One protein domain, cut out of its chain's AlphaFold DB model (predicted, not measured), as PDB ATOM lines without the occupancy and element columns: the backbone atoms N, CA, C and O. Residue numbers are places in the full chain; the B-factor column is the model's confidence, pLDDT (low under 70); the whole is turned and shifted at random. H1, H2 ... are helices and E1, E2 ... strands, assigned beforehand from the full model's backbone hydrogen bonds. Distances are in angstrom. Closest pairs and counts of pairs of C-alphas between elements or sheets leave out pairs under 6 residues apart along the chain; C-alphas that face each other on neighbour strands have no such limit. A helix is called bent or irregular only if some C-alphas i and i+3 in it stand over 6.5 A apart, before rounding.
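What this domain is: This is residues 83 to 152 of the 161 residues of an uncharacterized protein of Desulfovibrio sp. DV (UniProt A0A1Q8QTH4). A small sheet of three parallel strands, E1, E2, E3 in order, has two helices, H1 and H2, side by side over one face, making two layers. A long loop, residues 114 to 133, lies between E2 and H2. The 70 printed residues run E1, H1, E2, H2, E3, mixed in class; the whole is compact, radius of gyration of the C-alphas 12.2 A, and spans 39 by 22 by 19 A.

Where its parts are: E1, residues 85 to 88, begins at C-alpha (-22.339, 54.180, 27.990). H1, residues 91 to 101, is irregular: C-alphas 92 and 95 are 7.4 A apart. E2 is residues 108 to 113, 16.2 A long. H2 is residues 134 to 143. E3, residues 146 to 149, ends at C-alpha (-25.371, 36.259, 26.126).

How they stand to each other: Within hydrogen-bond range are N 86 and O 108, 2.9 A, between E1 and E2, and N 111 and O 146, 2.8 A, between E2 and E3. H1 and H2 are on the same face, at heights over the sheet of 7.7 A and 9.4 A. Every O i to N i+4 pair is within range in H2, 5 of 7 in H1.

The domain as a whole: The printed part has no cut. No printed residue is under 70.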
ATOM      1  N   PRO A  83     -19.266  59.543  25.309       98.38
ATOM      2  CA  PRO A  83     -20.413  58.844  25.872       98.38
ATOM      3  C   PRO A  83     -20.202  58.448  27.338       98.38
ATOM      4  O   PRO A  83     -19.077  58.349  27.832       98.38
ATOM      5  N   GLN A  84     -21.316  58.206  28.025       98.31
ATOM      6  CA  GLN A  84     -21.341  57.609  29.365       98.31
ATOM      7  C   GLN A  84     -21.515  56.086  29.319       98.31
ATOM      8  O   GLN A  84     -21.086  55.375  30.226       98.31
ATOM      9  N   ALA A  85     -22.141  55.593  28.249       98.56
ATOM     10  CA  ALA A  85     -22.339  54.180  27.990       98.56
ATOM     11  C   ALA A  85     -22.172  53.887  26.494       98.56
ATOM     12  O   ALA A  85     -22.581  54.706  25.668       98.56
ATOM     13  N   ALA A  86     -21.602  52.731  26.166       98.69
ATOM     14  CA  ALA A  86     -21.449  52.235  24.803       98.69
ATOM     15  C   ALA A  86     -21.837  50.757  24.723       98.69
ATOM     16  O   ALA A  86     -21.548  49.975  25.628       98.69
ATOM     17  N   PHE A  87     -22.494  50.402  23.622       98.62
ATOM     18  CA  PHE A  87     -23.021  49.071  23.355       98.62
ATOM     19  C   PHE A  87     -22.573  48.672  21.948       98.62
ATOM     20  O   PHE A  87     -22.829  49.422  21.006       98.62
ATOM     21  N   GLY A  88     -21.897  47.536  21.821       98.31
ATOM     22  CA  GLY A  88     -21.449  46.969  20.547       98.31
ATOM     23  C   GLY A  88     -21.767  45.480  20.453       98.31
ATOM     24  O   GLY A  88     -22.371  44.912  21.364       98.31
ATOM     25  N   ASN A  89     -21.355  44.837  19.369       98.25
ATOM     26  CA  ASN A  89     -21.502  43.391  19.178       98.25
ATOM     27  C   ASN A  89     -20.351  42.774  18.368       98.25
ATOM     28  O   ASN A  89     -20.448  41.623  17.955       98.25
ATOM     29  N   SER A  90     -19.289  43.532  18.093       97.75
ATOM     30  CA  SER A  90     -18.204  43.092  17.217       97.75
ATOM     31  C   SER A  90     -16.869  43.750  17.550       97.75
ATOM     32  O   SER A  90     -16.802  44.724  18.303       97.75
ATOM     33  N   ASP A  91     -15.796  43.242  16.947       95.81
ATOM     34  CA  ASP A  91     -14.466  43.853  17.008       95.81
ATOM     35  C   ASP A  91     -14.442  45.286  16.451       95.81
ATOM     36  O   ASP A  91     -13.745  46.139  16.992       95.81
ATOM     37  N   GLY A  92     -15.280  45.589  15.457       97.19
ATOM     38  CA  GLY A  92     -15.468  46.930  14.902       97.19
ATOM     39  C   GLY A  92     -16.080  47.951  15.869       97.19
ATOM     40  O   GLY A  92     -16.185  49.130  15.518       97.19
ATOM     41  N   ASP A  93     -16.500  47.528  17.065       98.56
ATOM     42  CA  ASP A  93     -16.971  48.399  18.145       98.56
ATOM     43  C   ASP A  93     -15.902  48.683  19.204       98.56
ATOM     44  O   ASP A  93     -16.081  49.593  20.016       98.56
ATOM     45  N   LYS A  94     -14.802  47.923  19.221       98.38
ATOM     46  CA  LYS A  94     -13.820  47.928  20.311       98.38
ATOM     47  C   LYS A  94     -13.329  49.338  20.645       98.38
ATOM     48  O   LYS A  94     -13.444  49.761  21.793       98.38
ATOM     49  N   GLU A  95     -12.884  50.111  19.656       98.69
ATOM     50  CA  GLU A  95     -12.355  51.462  19.883       98.69
ATOM     51  C   GLU A  95     -13.430  52.440  20.398       98.69
ATOM     52  O   GLU A  95     -13.123  53.369  21.147       98.69
ATOM     53  N   MET A  96     -14.710  52.227  20.064       98.81
ATOM     54  CA  MET A  96     -15.820  52.997  20.642       98.81
ATOM     55  C   MET A  96     -15.996  52.693  22.136       98.81
ATOM     56  O   MET A  96     -16.237  53.613  22.930       98.81
ATOM     57  N   LEU A  97     -15.882  51.420  22.527       98.81
ATOM     58  CA  LEU A  97     -15.961  50.992  23.925       98.81
ATOM     59  C   LEU A  97     -14.759  51.523  24.716       98.81
ATOM     60  O   LEU A  97     -14.952  52.118  25.776       98.81
ATOM     61  N   GLU A  98     -13.544  51.404  24.174       98.62
ATOM     62  CA  GLU A  98     -12.319  51.955  24.769       98.62
ATOM     63  C   GLU A  98     -12.406  53.475  24.950       98.62
ATOM     64  O   GLU A  98     -12.141  54.000  26.036       98.62
ATOM     65  N   TYR A  99     -12.836  54.198  23.910       98.69
ATOM     66  CA  TYR A  99     -13.026  55.644  23.979       98.69
ATOM     67  C   TYR A  99     -14.069  56.017  25.035       98.69
ATOM     68  O   TYR A  99     -13.866  56.949  25.811       98.69
ATOM     69  N   THR A 100     -15.174  55.289  25.135       98.69
ATOM     70  CA  THR A 100     -16.185  55.556  26.167       98.69
ATOM     71  C   THR A 100     -15.630  55.322  27.574       98.69
ATOM     72  O   THR A 100     -15.778  56.190  28.440       98.69
ATOM     73  N   GLN A 101     -14.929  54.203  27.785       98.56
ATOM     74  CA  GLN A 101     -14.348  53.820  29.074       98.56
ATOM     75  C   GLN A 101     -13.280  54.798  29.568       98.56
ATOM     76  O   GLN A 101     -13.190  55.045  30.766       98.56
ATOM     77  N   ALA A 102     -12.495  55.389  28.664       98.06
ATOM     78  CA  ALA A 102     -11.433  56.331  29.019       98.06
ATOM     79  C   ALA A 102     -11.943  57.680  29.582       98.06
ATOM     80  O   ALA A 102     -11.145  58.543  29.949       98.06
ATOM     81  N   GLY A 103     -13.260  57.908  29.634       97.12
ATOM     82  CA  GLY A 103     -13.843  59.076  30.293       97.12
ATOM     83  C   GLY A 103     -13.842  58.964  31.823       97.12
ATOM     84  O   GLY A 103     -14.071  57.898  32.373       97.12
ATOM     85  N   GLY A 104     -13.658  60.083  32.530       94.19
ATOM     86  CA  GLY A 104     -13.672  60.092  34.000       94.19
ATOM     87  C   GLY A 104     -15.063  59.879  34.616       94.19
ATOM     88  O   GLY A 104     -16.052  60.426  34.123       94.19
ATOM     89  N   GLY A 105     -15.141  59.149  35.729       95.88
ATOM     90  CA  GLY A 105     -16.390  58.793  36.418       95.88
ATOM     91  C   GLY A 105     -16.925  57.416  36.008       95.88
ATOM     92  O   GLY A 105     -16.272  56.689  35.269       95.88
ATOM     93  N   VAL A 106     -18.116  57.052  36.488       95.00
ATOM     94  CA  VAL A 106     -18.733  55.753  36.160       95.00
ATOM     95  C   VAL A 106     -19.037  55.679  34.661       95.00
ATOM     96  O   VAL A 106     -19.593  56.621  34.093       95.00
ATOM     97  N   ARG A 107     -18.659  54.565  34.026       97.69
ATOM     98  CA  ARG A 107     -18.901  54.265  32.607       97.69
ATOM     99  C   ARG A 107     -19.427  52.847  32.443       97.69
ATOM    100  O   ARG A 107     -19.125  51.981  33.262       97.69
ATOM    101  N   LEU A 108     -20.199  52.624  31.383       98.38
ATOM    102  CA  LEU A 108     -20.784  51.324  31.058       98.38
ATOM    103  C   LEU A 108     -20.400  50.897  29.639       98.38
ATOM    104  O   LEU A 108     -20.729  51.574  28.669       98.38
ATOM    105  N   MET A 109     -19.739  49.753  29.517       98.62
ATOM    106  CA  MET A 109     -19.350  49.171  28.235       98.62
ATOM    107  C   MET A 109     -19.992  47.801  28.142       98.62
ATOM    108  O   MET A 109     -19.848  46.993  29.063       98.62
ATOM    109  N   MET A 110     -20.720  47.561  27.056       98.75
ATOM    110  CA  MET A 110     -21.426  46.306  26.848       98.75
ATOM    111  C   MET A 110     -21.201  45.763  25.442       98.75
ATOM    112  O   MET A 110     -21.163  46.521  24.471       98.75
ATOM    113  N   LEU A 111     -21.108  44.443  25.348       98.75
ATOM    114  CA  LEU A 111     -21.035  43.692  24.106       98.75
ATOM    115  C   LEU A 111     -22.173  42.676  24.060       98.75
ATOM    116  O   LEU A 111     -22.363  41.929  25.014       98.75
ATOM    117  N   VAL A 112     -22.919  42.630  22.961       98.56
ATOM    118  CA  VAL A 112     -23.893  41.564  22.699       98.56
ATOM    119  C   VAL A 112     -23.170  40.403  22.025       98.56
ATOM    120  O   VAL A 112     -22.580  40.573  20.960       98.56
ATOM    121  N   HIS A 113     -23.215  39.231  22.648       98.38
ATOM    122  CA  HIS A 113     -22.693  37.984  22.112       98.38
ATOM    123  C   HIS A 113     -23.843  37.172  21.511       98.38
ATOM    124  O   HIS A 113     -24.755  36.734  22.216       98.38
ATOM    125  N   HIS A 114     -23.793  36.999  20.192       98.19
ATOM    126  CA  HIS A 114     -24.764  36.223  19.432       98.19
ATOM    127  C   HIS A 114     -24.434  34.732  19.550       98.19
ATOM    128  O   HIS A 114     -23.661  34.185  18.766       98.19
ATOM    129  N   ASP A 115     -24.997  34.084  20.569       98.00
ATOM    130  CA  ASP A 115     -24.775  32.673  20.912       98.00
ATOM    131  C   ASP A 115     -26.054  31.821  20.878       98.00
ATOM    132  O   ASP A 115     -26.081  30.703  21.400       98.00
ATOM    133  N   ASP A 116     -27.111  32.319  20.234       98.00
ATOM    134  CA  ASP A 116     -28.416  31.665  20.200       98.00
ATOM    135  C   ASP A 116     -28.854  31.294  18.782       98.00
ATOM    136  O   ASP A 116     -29.641  31.996  18.158       98.00
ATOM    137  N   ALA A 117     -28.397  30.142  18.290       97.56
ATOM    138  CA  ALA A 117     -28.784  29.630  16.972       97.56
ATOM    139  C   ALA A 117     -30.248  29.153  16.875       97.56
ATOM    140  O   ALA A 117     -30.690  28.777  15.791       97.56
ATOM    141  N   ALA A 118     -30.976  29.071  17.996       97.25
ATOM    142  CA  ALA A 118     -32.348  28.570  18.013       97.25
ATOM    143  C   ALA A 118     -33.366  29.702  17.842       97.25
ATOM    144  O   ALA A 118     -34.376  29.521  17.166       97.25
ATOM    145  N   ARG A 119     -33.108  30.852  18.475       97.62
ATOM    146  CA  ARG A 119     -33.987  32.032  18.436       97.62
ATOM    147  C   ARG A 119     -33.438  33.149  17.551       97.62
ATOM    148  O   ARG A 119     -34.186  34.038  17.166       97.62
ATOM    149  N   GLU A 120     -32.147  33.118  17.236       96.31
ATOM    150  CA  GLU A 120     -31.477  34.063  16.346       96.31
ATOM    151  C   GLU A 120     -30.309  33.352  15.631       96.31
ATOM    152  O   GLU A 120     -30.421  32.183  15.255       96.31
ATOM    153  N   TYR A 121     -29.192  34.035  15.413       95.69
ATOM    154  CA  TYR A 121     -27.970  33.482  14.868       95.69
ATOM    155  C   TYR A 121     -26.964  33.235  15.998       95.69
ATOM    156  O   TYR A 121     -26.893  33.965  16.986       95.69
ATOM    157  N   ALA A 122     -26.127  32.214  15.814       96.69
ATOM    158  CA  ALA A 122     -24.900  32.061  16.584       96.69
ATOM    159  C   ALA A 122     -23.703  32.295  15.664       96.69
ATOM    160  O   ALA A 122     -23.537  31.589  14.666       96.69
ATOM    161  N   TYR A 123     -22.876  33.285  15.987       94.75
ATOM    162  CA  TYR A 123     -21.683  33.611  15.211       94.75
ATOM    163  C   TYR A 123     -20.559  34.145  16.102       94.75
ATOM    164  O   TYR A 123     -20.786  34.622  17.207       94.75
ATOM    165  N   GLY A 124     -19.323  34.043  15.610       93.31
ATOM    166  CA  GLY A 124     -18.124  34.381  16.378       93.31
ATOM    167  C   GLY A 124     -16.943  34.751  15.486       93.31
ATOM    168  O   GLY A 124     -17.111  35.427  14.470       93.31
ATOM    169  N   ALA A 125     -15.749  34.269  15.832       94.25
ATOM    170  CA  ALA A 125     -14.479  34.667  15.217       94.25
ATOM    171  C   ALA A 125     -14.400  34.480  13.688       94.25
ATOM    172  O   ALA A 125     -13.643  35.179  13.024       94.25
ATOM    173  N   GLN A 126     -15.161  33.535  13.128       93.19
ATOM    174  CA  GLN A 126     -15.157  33.224  11.691       93.19
ATOM    175  C   GLN A 126     -16.224  33.989  10.895       93.19
ATOM    176  O   GLN A 126     -16.314  33.834   9.674       93.19
ATOM    177  N   SER A 127     -17.067  34.780  11.565       94.19
ATOM    178  CA  SER A 127     -18.089  35.556  10.872       94.19
ATOM    179  C   SER A 127     -17.448  36.631  10.000       94.19
ATOM    180  O   SER A 127     -16.444  37.226  10.370       94.19
ATOM    181  N   LYS A 128     -18.050  36.909   8.842       90.94
ATOM    182  CA  LYS A 128     -17.687  38.069   8.005       90.94
ATOM    183  C   LYS A 128     -18.478  39.324   8.371       90.94
ATOM    184  O   LYS A 128     -18.164  40.408   7.891       90.94
ATOM    185  N   VAL A 129     -19.533  39.163   9.168       87.56
ATOM    186  CA  VAL A 129     -20.430  40.228   9.619       87.56
ATOM    187  C   VAL A 129     -20.546  40.117  11.130       87.56
ATOM    188  O   VAL A 129     -20.904  39.058  11.639       87.56
ATOM    189  N   GLY A 130     -20.229  41.191  11.848       91.56
ATOM    190  CA  GLY A 130     -20.245  41.166  13.310       91.56
ATOM    191  C   GLY A 130     -19.192  40.223  13.902       91.56
ATOM    192  O   GLY A 130     -19.488  39.479  14.827       91.56
ATOM    193  N   THR A 131     -17.979  40.190  13.343       96.94
ATOM    194  CA  THR A 131     -16.899  39.322  13.830       96.94
ATOM    195  C   THR A 131     -16.689  39.503  15.331       96.94
ATOM    196  O   THR A 131     -16.425  40.608  15.805       96.94
ATOM    197  N   PHE A 132     -16.788  38.405  16.078       97.44
ATOM    198  CA  PHE A 132     -16.579  38.389  17.525       97.44
ATOM    199  C   PHE A 132     -15.445  37.413  17.856       97.44
ATOM    200  O   PHE A 132     -15.695  36.220  18.047       97.44
ATOM    201  N   PRO A 133     -14.180  37.864  17.831       97.44
ATOM    202  CA  PRO A 133     -13.041  36.992  18.083       97.44
ATOM    203  C   PRO A 133     -12.877  36.687  19.578       97.44
ATOM    204  O   PRO A 133     -13.239  37.495  20.435       97.44
ATOM    205  N   ASP A 134     -12.230  35.564  19.899       97.06
ATOM    206  CA  ASP A 134     -11.911  35.191  21.286       97.06
ATOM    207  C   ASP A 134     -11.060  36.257  21.996       97.06
ATOM    208  O   ASP A 134     -11.173  36.456  23.205       97.06
ATOM    209  N   SER A 135     -10.243  37.001  21.240       97.69
ATOM    210  CA  SER A 135      -9.476  38.133  21.763       97.69
ATOM    211  C   SER A 135     -10.366  39.267  22.274       97.69
ATOM    212  O   SER A 135     -10.030  39.869  23.290       97.69
ATOM    213  N   LEU A 136     -11.514  39.529  21.637       98.12
ATOM    214  CA  LEU A 136     -12.477  40.528  22.105       98.12
ATOM    215  C   LEU A 136     -13.177  40.058  23.387       98.12
ATOM    216  O   LEU A 136     -13.364  40.854  24.304       98.12
ATOM    217  N   MET A 137     -13.510  38.764  23.483       98.00
ATOM    218  CA  MET A 137     -14.039  38.165  24.717       98.00
ATOM    219  C   MET A 137     -13.039  38.307  25.875       98.00
ATOM    220  O   MET A 137     -13.404  38.723  26.977       98.00
ATOM    221  N   ALA A 138     -11.765  37.992  25.622       98.25
ATOM    222  CA  ALA A 138     -10.698  38.113  26.610       98.25
ATOM    223  C   ALA A 138     -10.467  39.573  27.035       98.25
ATOM    224  O   ALA A 138     -10.323  39.859  28.224       98.25
ATOM    225  N   GLU A 139     -10.484  40.506  26.083       98.31
ATOM    226  CA  GLU A 139     -10.358  41.937  26.355       98.31
ATOM    227  C   GLU A 139     -11.537  42.474  27.174       98.31
ATOM    228  O   GLU A 139     -11.328  43.217  28.137       98.31
ATOM    229  N   ALA A 140     -12.763  42.053  26.859       98.44
ATOM    230  CA  ALA A 140     -13.945  42.402  27.636       98.44
ATOM    231  C   ALA A 140     -13.803  41.959  29.100       98.44
ATOM    232  O   ALA A 140     -14.027  42.761  30.009       98.44
ATOM    233  N   ALA A 141     -13.342  40.725  29.337       98.31
ATOM    234  CA  ALA A 141     -13.067  40.225  30.682       98.31
ATOM    235  C   ALA A 141     -11.965  41.034  31.391       98.31
ATOM    236  O   ALA A 141     -12.125  41.409  32.552       98.31
ATOM    237  N   GLN A 142     -10.872  41.357  30.693       98.31
ATOM    238  CA  GLN A 142      -9.755  42.124  31.253       98.31
ATOM    239  C   GLN A 142     -10.151  43.562  31.624       98.31
ATOM    240  O   GLN A 142      -9.686  44.098  32.629       98.31
ATOM    241  N   ARG A 143     -10.999  44.199  30.812       97.69
ATOM    242  CA  ARG A 143     -11.419  45.599  30.985       97.69
ATOM    243  C   ARG A 143     -12.705  45.764  31.789       97.69
ATOM    244  O   ARG A 143     -13.122  46.901  32.018       97.69
ATOM    245  N   GLY A 144     -13.339  44.666  32.196       97.94
ATOM    246  CA  GLY A 144     -14.618  44.685  32.905       97.94
ATOM    247  C   GLY A 144     -15.790  45.157  32.038       97.94
ATOM    248  O   GLY A 144     -16.717  45.784  32.550       97.94
ATOM    249  N   TRP A 145     -15.749  44.909  30.728       98.62
ATOM    250  CA  TRP A 145     -16.905  45.124  29.856       98.62
ATOM    251  C   TRP A 145     -17.920  44.002  30.069       98.62
ATOM    252  O   TRP A 145     -17.560  42.836  30.227       98.62
ATOM    253  N   VAL A 146     -19.207  44.345  30.057       98.69
ATOM    254  CA  VAL A 146     -20.278  43.363  30.239       98.69
ATOM    255  C   VAL A 146     -20.556  42.672  28.912       98.69
ATOM    256  O   VAL A 146     -20.983  43.319  27.958       98.69
ATOM    257  N   VAL A 147     -20.363  41.358  28.855       98.69
ATOM    258  CA  VAL A 147     -20.770  40.548  27.702       98.69
ATOM    259  C   VAL A 147     -22.150  39.961  27.980       98.69
ATOM    260  O   VAL A 147     -22.332  39.249  28.962       98.69
ATOM    261  N   ILE A 148     -23.116  40.296  27.132       98.69
ATOM    262  CA  ILE A 148     -24.504  39.841  27.199       98.69
ATOM    263  C   ILE A 148     -24.637  38.605  26.310       98.69
ATOM    264  O   ILE A 148     -24.439  38.708  25.101       98.69
ATOM    265  N   SER A 149     -25.009  37.464  26.879       98.50
ATOM    266  CA  SER A 149     -25.371  36.259  26.126       98.50
ATOM    267  C   SER A 149     -26.819  36.369  25.655       98.50
ATOM    268  O   SER A 149     -27.735  36.424  26.480       98.50
ATOM    269  N   MET A 150     -27.063  36.376  24.342       98.56
ATOM    270  CA  MET A 150     -28.437  36.356  23.824       98.56
ATOM    271  C   MET A 150     -29.191  35.107  24.291       98.56
ATOM    272  O   MET A 150     -30.361  35.196  24.669       98.56
ATOM    273  N   GLN A 151     -28.512  33.959  24.339       98.38
ATOM    274  CA  GLN A 151     -29.100  32.695  24.765       98.38
ATOM    275  C   GLN A 151     -29.534  32.714  26.233       98.38
ATOM    276  O   GLN A 151     -30.629  32.256  26.563       98.38
ATOM    277  N   LYS A 152     -28.682  33.221  27.129       98.44
ATOM    278  CA  LYS A 152     -28.882  33.078  28.580       98.44
ATOM    279  C   LYS A 152     -29.557  34.280  29.222       98.44
ATOM    280  O   LYS A 152     -30.337  34.104  30.158       98.44
TER     281      LYS A 152